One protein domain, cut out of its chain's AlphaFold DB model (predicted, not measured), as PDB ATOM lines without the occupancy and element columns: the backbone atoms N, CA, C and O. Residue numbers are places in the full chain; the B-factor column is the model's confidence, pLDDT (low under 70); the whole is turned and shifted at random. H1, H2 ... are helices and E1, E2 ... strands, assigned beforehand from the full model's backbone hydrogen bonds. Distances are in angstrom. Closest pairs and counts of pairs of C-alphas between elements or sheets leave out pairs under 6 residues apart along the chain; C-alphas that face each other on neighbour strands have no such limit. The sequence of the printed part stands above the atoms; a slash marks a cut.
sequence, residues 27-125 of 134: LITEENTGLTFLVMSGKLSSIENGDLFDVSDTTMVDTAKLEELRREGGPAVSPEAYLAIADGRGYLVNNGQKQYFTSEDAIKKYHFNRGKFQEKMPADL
ATOM      1  N   LEU A  27      90.792  87.181  76.885       93.31
ATOM      2  CA  LEU A  27      91.596  86.660  75.785       93.31
ATOM      3  C   LEU A  27      92.432  87.782  75.170       93.31
ATOM      4  O   LEU A  27      91.918  88.841  74.803       93.31
ATOM      5  N   ILE A  28      93.729  87.538  75.034       92.75
ATOM      6  CA  ILE A  28      94.701  88.484  74.494       92.75
ATOM      7  C   ILE A  28      95.350  87.868  73.260       92.75
ATOM      8  O   ILE A  28      95.886  86.770  73.346       92.75
ATOM      9  N   THR A  29      95.360  88.583  72.141       92.94
ATOM     10  CA  THR A  29      96.086  88.183  70.929       92.94
ATOM     11  C   THR A  29      97.301  89.085  70.745       92.94
ATOM     12  O   THR A  29      97.181  90.309  70.711       92.94
ATOM     13  N   GLU A  30      98.483  88.487  70.634       92.50
ATOM     14  CA  GLU A  30      99.729  89.208  70.376       92.50
ATOM     15  C   GLU A  30      99.765  89.722  68.929       92.50
ATOM     16  O   GLU A  30      99.641  88.938  67.989       92.50
ATOM     17  N   GLU A  31      99.972  91.030  68.747       91.56
ATOM     18  CA  GLU A  31      99.895  91.696  67.434       91.56
ATOM     19  C   GLU A  31     100.863  91.103  66.394       91.56
ATOM     20  O   GLU A  31     100.486  90.872  65.246       91.56
ATOM     21  N   ASN A  32     102.106  90.812  66.795       89.25
ATOM     22  CA  ASN A  32     103.157  90.389  65.863       89.25
ATOM     23  C   ASN A  32     103.103  88.901  65.496       89.25
ATOM     24  O   ASN A  32     103.506  88.519  64.397       89.25
ATOM     25  N   THR A  33     102.669  88.049  66.423       89.56
ATOM     26  CA  THR A  33     102.721  86.586  66.262       89.56
ATOM     27  C   THR A  33     101.349  85.980  65.980       89.56
ATOM     28  O   THR A  33     101.274  84.870  65.459       89.56
ATOM     29  N   GLY A  34     100.269  86.686  66.330       88.38
ATOM     30  CA  GLY A  34      98.908  86.158  66.307       88.38
ATOM     31  C   GLY A  34      98.638  85.101  67.380       88.38
ATOM     32  O   GLY A  34      97.604  84.441  67.322       88.38
ATOM     33  N   LEU A  35      99.545  84.905  68.344       89.50
ATOM     34  CA  LEU A  35      99.343  83.955  69.435       89.50
ATOM     35  C   LEU A  35      98.277  84.474  70.400       89.50
ATOM     36  O   LEU A  35      98.325  85.633  70.816       89.50
ATOM     37  N   THR A  36      97.352  83.598  70.789       91.81
ATOM     38  CA  THR A  36      96.305  83.915  71.764       91.81
ATOM     39  C   THR A  36      96.664  83.375  73.146       91.81
ATOM     40  O   THR A  36      97.146  82.252  73.314       91.81
ATOM     41  N   PHE A  37      96.408  84.194  74.152       92.12
ATOM     42  CA  PHE A  37      96.648  83.947  75.561       92.12
ATOM     43  C   PHE A  37      95.354  84.185  76.333       92.12
ATOM     44  O   PHE A  37      94.515  84.979  75.915       92.12
ATOM     45  N   LEU A  38      95.208  83.532  77.478       92.31
ATOM     46  CA  LEU A  38      94.097  83.736  78.398       92.31
ATOM     47  C   LEU A  38      94.633  84.247  79.727       92.31
ATOM     48  O   LEU A  38      95.607  83.712  80.252       92.31
ATOM     49  N   VAL A  39      93.979  85.246  80.304       90.56
ATOM     50  CA  VAL A  39      94.269  85.662  81.676       90.56
ATOM     51  C   VAL A  39      93.494  84.775  82.648       90.56
ATOM     52  O   VAL A  39      92.261  84.765  82.656       90.56
ATOM     53  N   MET A  40      94.224  84.007  83.457       86.81
ATOM     54  CA  MET A  40      93.694  83.100  84.473       86.81
ATOM     55  C   MET A  40      94.349  83.348  85.829       86.81
ATOM     56  O   MET A  40      95.567  83.238  85.978       86.81
ATOM     57  N   SER A  41      93.526  83.635  86.835       81.75
ATOM     58  CA  SER A  41      93.958  84.014  88.182       81.75
ATOM     59  C   SER A  41      94.992  85.150  88.173       81.75
ATOM     60  O   SER A  41      96.002  85.084  88.872       81.75
ATOM     61  N   GLY A  42      94.767  86.164  87.332       82.81
ATOM     62  CA  GLY A  42      95.637  87.326  87.138       82.81
ATOM     63  C   GLY A  42      96.916  87.050  86.344       82.81
ATOM     64  O   GLY A  42      97.737  87.949  86.184       82.81
ATOM     65  N   LYS A  43      97.108  85.827  85.836       87.38
ATOM     66  CA  LYS A  43      98.322  85.423  85.123       87.38
ATOM     67  C   LYS A  43      98.046  85.097  83.667       87.38
ATOM     68  O   LYS A  43      97.001  84.550  83.330       87.38
ATOM     69  N   LEU A  44      99.017  85.383  82.804       89.75
ATOM     70  CA  LEU A  44      98.915  85.111  81.376       89.75
ATOM     71  C   LEU A  44      99.237  83.643  81.069       89.75
ATOM     72  O   LEU A  44     100.388  83.220  81.179       89.75
ATOM     73  N   SER A  45      98.230  82.882  80.664       91.12
ATOM     74  CA  SER A  45      98.334  81.489  80.233       91.12
ATOM     75  C   SER A  45      98.385  81.402  78.708       91.12
ATOM     76  O   SER A  45      97.523  81.943  78.020       91.12
ATOM     77  N   SER A  46      99.378  80.702  78.157       91.50
ATOM     78  CA  SER A  46      99.417  80.402  76.721       91.50
ATOM     79  C   SER A  46      98.366  79.363  76.353       91.50
ATOM     80  O   SER A  46      98.171  78.386  77.080       91.50
ATOM     81  N   ILE A  47      97.712  79.562  75.211       91.94
ATOM     82  CA  ILE A  47      96.727  78.628  74.677       91.94
ATOM     83  C   ILE A  47      97.357  77.891  73.500       91.94
ATOM     84  O   ILE A  47      97.547  78.465  72.431       91.94
ATOM     85  N   GLU A  48      97.671  76.613  73.686       90.25
ATOM     86  CA  GLU A  48      98.179  75.768  72.599       90.25
ATOM     87  C   GLU A  48      97.050  74.969  71.934       90.25
ATOM     88  O   GLU A  48      97.124  74.656  70.747       90.25
ATOM     89  N   ASN A  49      95.965  74.700  72.670       87.88
ATOM     90  CA  ASN A  49      94.737  74.104  72.142       87.88
ATOM     91  C   ASN A  49      93.621  75.154  71.991       87.88
ATOM     92  O   ASN A  49      92.669  75.203  72.774       87.88
ATOM     93  N   GLY A  50      93.761  76.019  70.982       87.00
ATOM     94  CA  GLY A  50      92.830  77.125  70.717       87.00
ATOM     95  C   GLY A  50      91.398  76.685  70.404       87.00
ATOM     96  O   GLY A  50      90.458  77.414  70.693       87.00
ATOM     97  N   ASP A  51      91.215  75.465  69.895       91.12
ATOM     98  CA  ASP A  51      89.906  74.891  69.569       91.12
ATOM     99  C   ASP A  51      88.962  74.796  70.773       91.12
ATOM    100  O   ASP A  51      87.743  74.767  70.595       91.12
ATOM    101  N   LEU A  52      89.503  74.723  71.993       92.94
ATOM    102  CA  LEU A  52      88.713  74.688  73.225       92.94
ATOM    103  C   LEU A  52      88.075  76.034  73.563       92.94
ATOM    104  O   LEU A  52      87.213  76.076  74.441       92.94
ATOM    105  N   PHE A  53      88.486  77.107  72.893       93.12
ATOM    106  CA  PHE A  53      88.074  78.470  73.181       93.12
ATOM    107  C   PHE A  53      87.268  79.060  72.027       93.12
ATOM    108  O   PHE A  53      87.479  78.748  70.856       93.12
ATOM    109  N   ASP A  54      86.334  79.935  72.369       90.88
ATOM    110  CA  ASP A  54      85.688  80.833  71.429       90.88
ATOM    111  C   ASP A  54      86.510  82.124  71.337       90.88
ATOM    112  O   ASP A  54      86.345  83.062  72.118       90.88
ATOM    113  N   VAL A  55      87.451  82.142  70.392       86.62
ATOM    114  CA  VAL A  55      88.382  83.259  70.163       86.62
ATOM    115  C   VAL A  55      87.764  84.397  69.338       86.62
ATOM    116  O   VAL A  55      88.478  85.160  68.694       86.62
ATOM    117  N   SER A  56      86.434  84.524  69.319       85.31
ATOM    118  CA  SER A  56      85.754  85.592  68.580       85.31
ATOM    119  C   SER A  56      85.980  86.986  69.173       85.31
ATOM    120  O   SER A  56      85.875  87.976  68.454       85.31
ATOM    121  N   ASP A  57      86.256  87.063  70.478       87.25
ATOM    122  CA  ASP A  57      86.415  88.309  71.231       87.25
ATOM    123  C   ASP A  57      87.782  88.316  71.926       87.25
ATOM    124  O   ASP A  57      87.956  87.781  73.020       87.25
ATOM    125  N   THR A  58      88.790  88.853  71.236       91.31
ATOM    126  CA  THR A  58      90.165  88.944  71.749       91.31
ATOM    127  C   THR A  58      90.639  90.386  71.751       91.31
ATOM    128  O   THR A  58      90.412  91.119  70.788       91.31
ATOM    129  N   THR A  59      91.375  90.774  72.787       91.69
ATOM    130  CA  THR A  59      92.052  92.071  72.846       91.69
ATOM    131  C   THR A  59      93.425  91.967  72.196       91.69
ATOM    132  O   THR A  59      94.254  91.167  72.625       91.69
ATOM    133  N   MET A  60      93.688  92.777  71.173       91.88
ATOM    134  CA  MET A  60      95.012  92.836  70.554       91.88
ATOM    135  C   MET A  60      95.976  93.641  71.430       91.88
ATOM    136  O   MET A  60      95.627  94.725  71.899       91.88
ATOM    137  N   VAL A  61      97.169  93.103  71.673       91.06
ATOM    138  CA  VAL A  61      98.174  93.710  72.555       91.06
ATOM    139  C   VAL A  61      99.561  93.615  71.920       91.06
ATOM    140  O   VAL A  61      99.914  92.602  71.312       91.06
ATOM    141  N   ASP A  62     100.348  94.678  72.076       90.62
ATOM    142  CA  ASP A  62     101.740  94.736  71.630       90.62
ATOM    143  C   ASP A  62     102.641  93.755  72.406       90.62
ATOM    144  O   ASP A  62     102.464  93.515  73.605       90.62
ATOM    145  N   THR A  63     103.659  93.226  71.726       88.12
ATOM    146  CA  THR A  63     104.613  92.262  72.288       88.12
ATOM    147  C   THR A  63     105.327  92.801  73.527       88.12
ATOM    148  O   THR A  63     105.449  92.074  74.509       88.12
ATOM    149  N   ALA A  64     105.763  94.068  73.548       86.12
ATOM    150  CA  ALA A  64     106.475  94.614  74.704       86.12
ATOM    151  C   ALA A  64     105.579  94.670  75.949       86.12
ATOM    152  O   ALA A  64     106.054  94.415  77.057       86.12
ATOM    153  N   LYS A  65     104.276  94.932  75.773       83.44
ATOM    154  CA  LYS A  65     103.309  94.902  76.877       83.44
ATOM    155  C   LYS A  65     103.036  93.481  77.371       83.44
ATOM    156  O   LYS A  65     102.886  93.251  78.570       83.44
ATOM    157  N   LEU A  66     102.999  92.523  76.451       84.75
ATOM    158  CA  LEU A  66     102.736  91.118  76.742       84.75
ATOM    159  C   LEU A  66     103.921  90.444  77.458       84.75
ATOM    160  O   LEU A  66     103.718  89.622  78.350       84.75
ATOM    161  N   GLU A  67     105.154  90.852  77.142       84.81
ATOM    162  CA  GLU A  67     106.375  90.422  77.837       84.81
ATOM    163  C   GLU A  67     106.372  90.786  79.332       84.81
ATOM    164  O   GLU A  67     106.910  90.034  80.142       84.81
ATOM    165  N   GLU A  68     105.744  91.899  79.736       80.94
ATOM    166  CA  GLU A  68     105.584  92.237  81.160       80.94
ATOM    167  C   GLU A  68     104.708  91.205  81.885       80.94
ATOM    168  O   GLU A  68     105.073  90.738  82.964       80.94
ATOM    169  N   LEU A  69     103.600  90.796  81.262       78.19
ATOM    170  CA  LEU A  69     102.654  89.814  81.806       78.19
ATOM    171  C   LEU A  69     103.219  88.386  81.800       78.19
ATOM    172  O   LEU A  69     102.947  87.599  82.709       78.19
ATOM    173  N   ARG A  70     104.039  88.044  80.795       81.06
ATOM    174  CA  ARG A  70     104.704  86.734  80.688       81.06
ATOM    175  C   ARG A  70     105.664  86.456  81.848       81.06
ATOM    176  O   ARG A  70     105.879  85.288  82.160       81.06
ATOM    177  N   ARG A  71     106.210  87.484  82.514       78.38
ATOM    178  CA  ARG A  71     107.158  87.294  83.632       78.38
ATOM    179  C   ARG A  71     106.561  86.523  84.807       78.38
ATOM    180  O   ARG A  71     107.294  85.790  85.465       78.38
ATOM    181  N   GLU A  72     105.264  86.677  85.073       73.19
ATOM    182  CA  GLU A  72     104.588  85.983  86.179       73.19
ATOM    183  C   GLU A  72     103.897  84.676  85.770       73.19
ATOM    184  O   GLU A  72     103.590  83.876  86.657       73.19
ATOM    185  N   GLY A  73     103.700  84.474  84.458       73.62
ATOM    186  CA  GLY A  73     103.350  83.222  83.775       73.62
ATOM    187  C   GLY A  73     102.243  82.372  84.408       73.62
ATOM    188  O   GLY A  73     102.419  81.747  85.455       73.62
ATOM    189  N   GLY A  74     101.099  82.277  83.737       83.38
ATOM    190  CA  GLY A  74     100.036  81.336  84.089       83.38
ATOM    191  C   GLY A  74     100.333  79.916  83.592       83.38
ATOM    192  O   GLY A  74     101.184  79.726  82.718       83.38
ATOM    193  N   PRO A  75      99.641  78.890  84.121       84.94
ATOM    194  CA  PRO A  75      99.744  77.537  83.585       84.94
ATOM    195  C   PRO A  75      99.243  77.508  82.135       84.94
ATOM    196  O   PRO A  75      98.130  77.952  81.856       84.94
ATOM    197  N   ALA A  76     100.049  76.977  81.219       90.06
ATOM    198  CA  ALA A  76      99.667  76.819  79.820       90.06
ATOM    199  C   ALA A  76      98.498  75.836  79.666       90.06
ATOM    200  O   ALA A  76      98.445  74.815  80.358       90.06
ATOM    201  N   VAL A  77      97.594  76.118  78.728       91.75
ATOM    202  CA  VAL A  77      96.564  75.175  78.279       91.75
ATOM    203  C   VAL A  77      97.171  74.337  77.165       91.75
ATOM    204  O   VAL A  77      97.331  74.817  76.041       91.75
ATOM    205  N   SER A  78      97.567  73.113  77.512       91.94
ATOM    206  CA  SER A  78      98.404  72.283  76.653       91.94
ATOM    207  C   SER A  78      97.639  71.735  75.442       91.94
ATOM    208  O   SER A  78      96.404  71.713  75.442       91.94
ATOM    209  N   PRO A  79      98.344  71.242  74.407       91.62
ATOM    210  CA  PRO A  79      97.718  70.648  73.223       91.62
ATOM    211  C   PRO A  79      96.797  69.463  73.548       91.62
ATOM    212  O   PRO A  79      95.834  69.205  72.834       91.62
ATOM    213  N   GLU A  80      97.088  68.747  74.636       93.19
ATOM    214  CA  GLU A  80      96.328  67.578  75.093       93.19
ATOM    215  C   GLU A  80      95.154  67.949  76.009       93.19
ATOM    216  O   GLU A  80      94.411  67.067  76.448       93.19
ATOM    217  N   ALA A  81      94.976  69.238  76.318       95.62
ATOM    218  CA  ALA A  81      93.868  69.687  77.138       95.62
ATOM    219  C   ALA A  81      92.522  69.361  76.475       95.62
ATOM    220  O   ALA A  81      92.389  69.369  75.248       95.62
ATOM    221  N   TYR A  82      91.504  69.091  77.286       96.50
ATOM    222  CA  TYR A  82      90.147  68.852  76.805       96.50
ATOM    223  C   TYR A  82      89.094  69.286  77.822       96.50
ATOM    224  O   TYR A  82      89.353  69.397  79.021       96.50
ATOM    225  N   LEU A  83      87.877  69.512  77.326       97.00
ATOM    226  CA  LEU A  83      86.711  69.826  78.142       97.00
ATOM    227  C   LEU A  83      85.879  68.563  78.355       97.00
ATOM    228  O   LEU A  83      85.582  67.837  77.403       97.00
ATOM    229  N   ALA A  84      85.490  68.305  79.598       97.62
ATOM    230  CA  ALA A  84      84.745  67.109  79.969       97.62
ATOM    231  C   ALA A  84      83.484  67.441  80.763       97.62
ATOM    232  O   ALA A  84      83.472  68.383  81.552       97.62
ATOM    233  N   ILE A  85      82.440  66.636  80.580       97.12
ATOM    234  CA  ILE A  85      81.270  66.583  81.455       97.12
ATOM    235  C   ILE A  85      81.257  65.212  82.124       97.12
ATOM    236  O   ILE A  85      81.214  64.195  81.436       97.12
ATOM    237  N   ALA A  86      81.268  65.187  83.453       96.44
ATOM    238  CA  ALA A  86      81.106  63.972  84.249       96.44
ATOM    239  C   ALA A  86      80.151  64.255  85.412       96.44
ATOM    240  O   ALA A  86      80.265  65.294  86.061       96.44
ATOM    241  N   ASP A  87      79.176  63.372  85.646       93.94
ATOM    242  CA  ASP A  87      78.112  63.545  86.652       93.94
ATOM    243  C   ASP A  87      77.416  64.923  86.594       93.94
ATOM    244  O   ASP A  87      77.089  65.533  87.613       93.94
ATOM    245  N   GLY A  88      77.222  65.450  85.380       92.12
ATOM    246  CA  GLY A  88      76.608  66.762  85.152       92.12
ATOM    247  C   GLY A  88      77.488  67.965  85.521       92.12
ATOM    248  O   GLY A  88      76.997  69.091  85.524       92.12
ATOM    249  N   ARG A  89      78.774  67.754  85.823       94.94
ATOM    250  CA  ARG A  89      79.755  68.803  86.134       94.94
ATOM    251  C   ARG A  89      80.732  68.984  84.983       94.94
ATOM    252  O   ARG A  89      81.200  68.003  84.413       94.94
ATOM    253  N   GLY A  90      81.042  70.237  84.664       95.88
ATOM    254  CA  GLY A  90      82.031  70.586  83.651       95.88
ATOM    255  C   GLY A  90      83.443  70.657  84.232       95.88
ATOM    256  O   GLY A  90      83.636  71.194  85.323       95.88
ATOM    257  N   TYR A  91      84.428  70.191  83.466       96.38
ATOM    258  CA  TYR A  91      85.840  70.234  83.832       96.38
ATOM    259  C   TYR A  91      86.720  70.673  82.663       96.38
ATOM    260  O   TYR A  91      86.488  70.260  81.525       96.38
ATOM    261  N   LEU A  92      87.770  71.440  82.962       95.56
ATOM    262  CA  LEU A  92      88.964  71.520  82.125       95.56
ATOM    263  C   LEU A  92      89.928  70.440  82.599       95.56
ATOM    264  O   LEU A  92      90.333  70.438  83.760       95.56
ATOM    265  N   VAL A  93      90.307  69.530  81.711       96.19
ATOM    266  CA  VAL A  93      91.396  68.594  81.967       96.19
ATOM    267  C   VAL A  93      92.623  69.081  81.224       96.19
ATOM    268  O   VAL A  93      92.594  69.217  80.005       96.19
ATOM    269  N   ASN A  94      93.693  69.356  81.958       94.75
ATOM    270  CA  ASN A  94      94.924  69.911  81.418       94.75
ATOM    271  C   ASN A  94      96.120  69.346  82.192       94.75
ATOM    272  O   ASN A  94      96.104  69.322  83.422       94.75
ATOM    273  N   ASN A  95      97.143  68.863  81.481       91.25
ATOM    274  CA  ASN A  95      98.368  68.298  82.069       91.25
ATOM    275  C   ASN A  95      98.113  67.263  83.185       91.25
ATOM    276  O   ASN A  95      98.761  67.272  84.231       91.25
ATOM    277  N   GLY A  96      97.131  66.377  82.980       92.31
ATOM    278  CA  GLY A  96      96.788  65.324  83.939       92.31
ATOM    279  C   GLY A  96      96.072  65.806  85.206       92.31
ATOM    280  O   GLY A  96      95.951  65.035  86.152       92.31
ATOM    281  N   GLN A  97      95.585  67.050  85.243       94.56
ATOM    282  CA  GLN A  97      94.766  67.586  86.330       94.56
ATOM    283  C   GLN A  97      93.379  67.967  85.814       94.56
ATOM    284  O   GLN A  97      93.255  68.470  84.698       94.56
ATOM    285  N   LYS A  98      92.336  67.755  86.625       94.81
ATOM    286  CA  LYS A  98      90.988  68.282  86.363       94.81
ATOM    287  C   LYS A  98      90.737  69.549  87.180       94.81
ATOM    288  O   LYS A  98      91.011  69.579  88.377       94.81
ATOM    289  N   GLN A  99      90.187  70.577  86.552       94.88
ATOM    290  CA  GLN A  99      89.730  71.809  87.192       94.88
ATOM    291  C   GLN A  99      88.222  71.907  87.012       94.88
ATOM    292  O   GLN A  99      87.731  71.800  85.889       94.88
ATOM    293  N   TYR A 100      87.481  72.054  88.107       94.94
ATOM    294  CA  TYR A 100      86.024  72.115  88.065       94.94
ATOM    295  C   TYR A 100      85.548  73.525  87.705       94.94
ATOM    296  O   TYR A 100      86.023  74.505  88.274       94.94
ATOM    297  N   PHE A 101      84.581  73.627  86.793       95.12
ATOM    298  CA  PHE A 101      83.864  74.876  86.550       95.12
ATOM    299  C   PHE A 101      82.768  75.044  87.596       95.12
ATOM    300  O   PHE A 101      81.763  74.334  87.575       95.12
ATOM    301  N   THR A 102      82.934  76.007  88.499       93.56
ATOM    302  CA  THR A 102      81.987  76.225  89.604       93.56
ATOM    303  C   THR A 102      80.616  76.720  89.145       93.56
ATOM    304  O   THR A 102      79.636  76.575  89.877       93.56
ATOM    305  N   SER A 103      80.530  77.279  87.935       92.69
ATOM    306  CA  SER A 103      79.306  77.817  87.347       92.69
ATOM    307  C   SER A 103      79.348  77.798  85.814       92.69
ATOM    308  O   SER A 103      80.409  77.674  85.200       92.69
ATOM    309  N   GLU A 104      78.184  77.964  85.176       89.69
ATOM    310  CA  GLU A 104      78.121  78.203  83.727       89.69
ATOM    311  C   GLU A 104      78.761  79.550  83.348       89.69
ATOM    312  O   GLU A 104      79.341  79.683  82.270       89.69
ATOM    313  N   ASP A 105      78.694  80.541  84.238       92.19
ATOM    314  CA  ASP A 105      79.323  81.841  84.026       92.19
ATOM    315  C   ASP A 105      80.847  81.732  83.957       92.19
ATOM    316  O   ASP A 105      81.446  82.416  83.136       92.19
ATOM    317  N   ALA A 106      81.472  80.809  84.698       92.00
ATOM    318  CA  ALA A 106      82.905  80.539  84.570       92.00
ATOM    319  C   ALA A 106      83.274  80.048  83.157       92.00
ATOM    320  O   ALA A 106      84.263  80.493  82.580       92.00
ATOM    321  N   ILE A 107      82.451  79.181  82.555       92.31
ATOM    322  CA  ILE A 107      82.668  78.681  81.186       92.31
ATOM    323  C   ILE A 107      82.648  79.848  80.189       92.31
ATOM    324  O   ILE A 107      83.519  79.935  79.328       92.31
ATOM    325  N   LYS A 108      81.683  80.766  80.332       91.81
ATOM    326  CA  LYS A 108      81.567  81.961  79.479       91.81
ATOM    327  C   LYS A 108      82.702  82.950  79.720       91.81
ATOM    328  O   LYS A 108      83.295  83.422  78.761       91.81
ATOM    329  N   LYS A 109      83.013  83.232  80.989       91.38
ATOM    330  CA  LYS A 109      84.070  84.153  81.423       91.38
ATOM    331  C   LYS A 109      85.414  83.785  80.812       91.38
ATOM    332  O   LYS A 109      86.109  84.661  80.335       91.38
ATOM    333  N   TYR A 110      85.761  82.500  80.799       91.75
ATOM    334  CA  TYR A 110      87.010  82.013  80.209       91.75
ATOM    335  C   TYR A 110      86.871  81.597  78.738       91.75
ATOM    336  O   TYR A 110      87.749  80.919  78.212       91.75
ATOM    337  N   HIS A 111      85.780  81.993  78.074       93.31
ATOM    338  CA  HIS A 111      85.534  81.763  76.651       93.31
ATOM    339  C   HIS A 111      85.615  80.287  76.230       93.31
ATOM    340  O   HIS A 111      85.971  79.985  75.098       93.31
ATOM    341  N   PHE A 112      85.287  79.336  77.107       93.94
ATOM    342  CA  PHE A 112      85.333  77.921  76.746       93.94
ATOM    343  C   PHE A 112      84.198  77.552  75.786       93.94
ATOM    344  O   PHE A 112      83.014  77.810  76.029       93.94
ATOM    345  N   ASN A 113      84.556  76.873  74.702       93.75
ATOM    346  CA  ASN A 113      83.630  76.440  73.674       93.75
ATOM    347  C   ASN A 113      82.772  75.268  74.176       93.75
ATOM    348  O   ASN A 113      83.215  74.120  74.259       93.75
ATOM    349  N   ARG A 114      81.492  75.549  74.449       91.19
ATOM    350  CA  ARG A 114      80.516  74.554  74.929       91.19
ATOM    351  C   ARG A 114      80.368  73.349  73.997       91.19
ATOM    352  O   ARG A 114      80.100  72.251  74.469       91.19
ATOM    353  N   GLY A 115      80.570  73.535  72.692       94.12
ATOM    354  CA  GLY A 115      80.485  72.463  71.698       94.12
ATOM    355  C   GLY A 115      81.641  71.461  71.749       94.12
ATOM    356  O   GLY A 115      81.569  70.429  71.088       94.12
ATOM    357  N   LYS A 116      82.704  71.746  72.512       95.81
ATOM    358  CA  LYS A 116      83.888  70.881  72.640       95.81
ATOM    359  C   LYS A 116      83.878  70.018  73.904       95.81
ATOM    360  O   LYS A 116      84.789  69.212  74.086       95.81
ATOM    361  N   PHE A 117      82.871  70.170  74.765       96.44
ATOM    362  CA  PHE A 117      82.712  69.313  75.935       96.44
ATOM    363  C   PHE A 117      82.397  67.877  75.519       96.44
ATOM    364  O   PHE A 117      81.535  67.627  74.678       96.44
ATOM    365  N   GLN A 118      83.086  66.931  76.147       96.94
ATOM    366  CA  GLN A 118      82.898  65.502  75.929       96.94
ATOM    367  C   GLN A 118      82.291  64.871  77.177       96.94
ATOM    368  O   GLN A 118      82.802  65.073  78.278       96.94
ATOM    369  N   GLU A 119      81.242  64.068  77.028       97.44
ATOM    370  CA  GLU A 119      80.774  63.237  78.138       97.44
ATOM    371  C   GLU A 119      81.828  62.172  78.472       97.44
ATOM    372  O   GLU A 119      82.358  61.491  77.588       97.44
ATOM    373  N   LYS A 120      82.159  62.053  79.758       96.88
ATOM    374  CA  LYS A 120      83.142  61.108  80.297       96.88
ATOM    375  C   LYS A 120      82.592  60.460  81.557       96.88
ATOM    376  O   LYS A 120      81.829  61.081  82.299       96.88
ATOM    377  N   MET A 121      83.010  59.226  81.834       95.56
ATOM    378  CA  MET A 121      82.745  58.655  83.149       95.56
ATOM    379  C   MET A 121      83.648  59.346  84.180       95.56
ATOM    380  O   MET A 121      84.791  59.675  83.861       95.56
ATOM    381  N   PRO A 122      83.198  59.529  85.432       93.44
ATOM    382  CA  PRO A 122      84.039  60.102  86.486       93.44
ATOM    383  C   PRO A 122      85.368  59.358  86.674       93.44
ATOM    384  O   PRO A 122      86.379  59.979  86.985       93.44
ATOM    385  N   ALA A 123      85.367  58.041  86.443       94.19
ATOM    386  CA  ALA A 123      86.549  57.185  86.517       94.19
ATOM    387  C   ALA A 123      87.567  57.416  85.381       94.19
ATOM    388  O   ALA A 123      88.720  57.025  85.529       94.19
ATOM    389  N   ASP A 124      87.161  58.048  84.272       94.31
ATOM    390  CA  ASP A 124      88.048  58.379  83.147       94.31
ATOM    391  C   ASP A 124      88.770  59.719  83.349       94.31
ATOM    392  O   ASP A 124      89.692  60.055  82.601       94.31
ATOM    393  N   LEU A 125      88.338  60.520  84.329       94.69
ATOM    394  CA  LEU A 125      88.981  61.785  84.652       94.69
ATOM    395  C   LEU A 125      90.203  61.547  85.546       94.69
ATOM    396  O   LEU A 125      90.175  60.669  86.410       94.69
TER     397      LEU A 125
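This is residues 27 to 125 of the 134 residues of an uncharacterized protein of Micromonosporaceae bacterium (UniProt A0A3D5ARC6). Two lobes stand end to end along the longest axis, each built on a four-stranded sheet: three strands in antiparallel hairpins and a short fourth strand added in parallel at one edge. H1 covers part of one face of the first sheet, at the end far from the second lobe, while H2 only grazes the second sheet. The 99 printed residues hold E1 E2 E3 E4 H1 E5 E6 E7 H2 E8 in that order; the sheets, both mixed, run E3 E2 E1 E4 and E7 E6 E5 E8. The class is mixed, helices and strands, with 48 residues in named elements, under half. The whole is compact by its radius of gyration of the C-alphas, 14.0 A, yet elongated, spanning 44 by 24 by 21 A.

Look first at E5, residues 82 to 86, E6, residues 89 to 94, and E7, residues 97 to 100: they form a meander, each strand the antiparallel neighbour of the one before. Find N 84 and O 91 at 2.9 A, and N 99 and O 92 at 2.8 A. E8, residues 117 to 119, is parallel to E5, with N 85 and O 118 at 2.8 A. H2, residues 104 to 109, and E6 are near each other. E7, H2 and E8 make a split strand-helix-strand unit, two strands running the same way with others between them, its crossover right-handed. In the other sheet, E1, residues 27 to 30, E2, residues 36 to 40, and E3, residues 43 to 46, form a second meander; check N 37 and O 28, 2.7 A, and N 45 and O 38, 2.8 A. E4, residues 59 to 61, is parallel to E1, with N 59 and O 27 at 2.8 A. H1, residues 63 to 70, is on this sheet at a height over the sheet of 9.2 A; its closest C-alphas to E3 are Leu 69 and Leu 44, 6.0 A. In H2 every O i to N i+4 pair is within hydrogen-bond range, in H1 2 of 4. Each of E1 to E4 is apart from each of E5 to E8.

Find C-alpha 27 at (91.596, 86.660, 75.785), where E1 begins; E2 spans 13.0 A and H1 10.1 A. From C-alpha 89 at (79.755, 68.803, 86.134), E6 runs 15.9 A; E5 spans 12.7 A. E8 ends at C-alpha 119, (80.774, 63.237, 78.138).

The C-alphas of Ala 64 and Ala 123, 44.0 A apart, are the two farthest apart. The links E3 to E4 and H1 to E5 are long. The printed part has no cut, and no printed residue is under 70 in pLDDT.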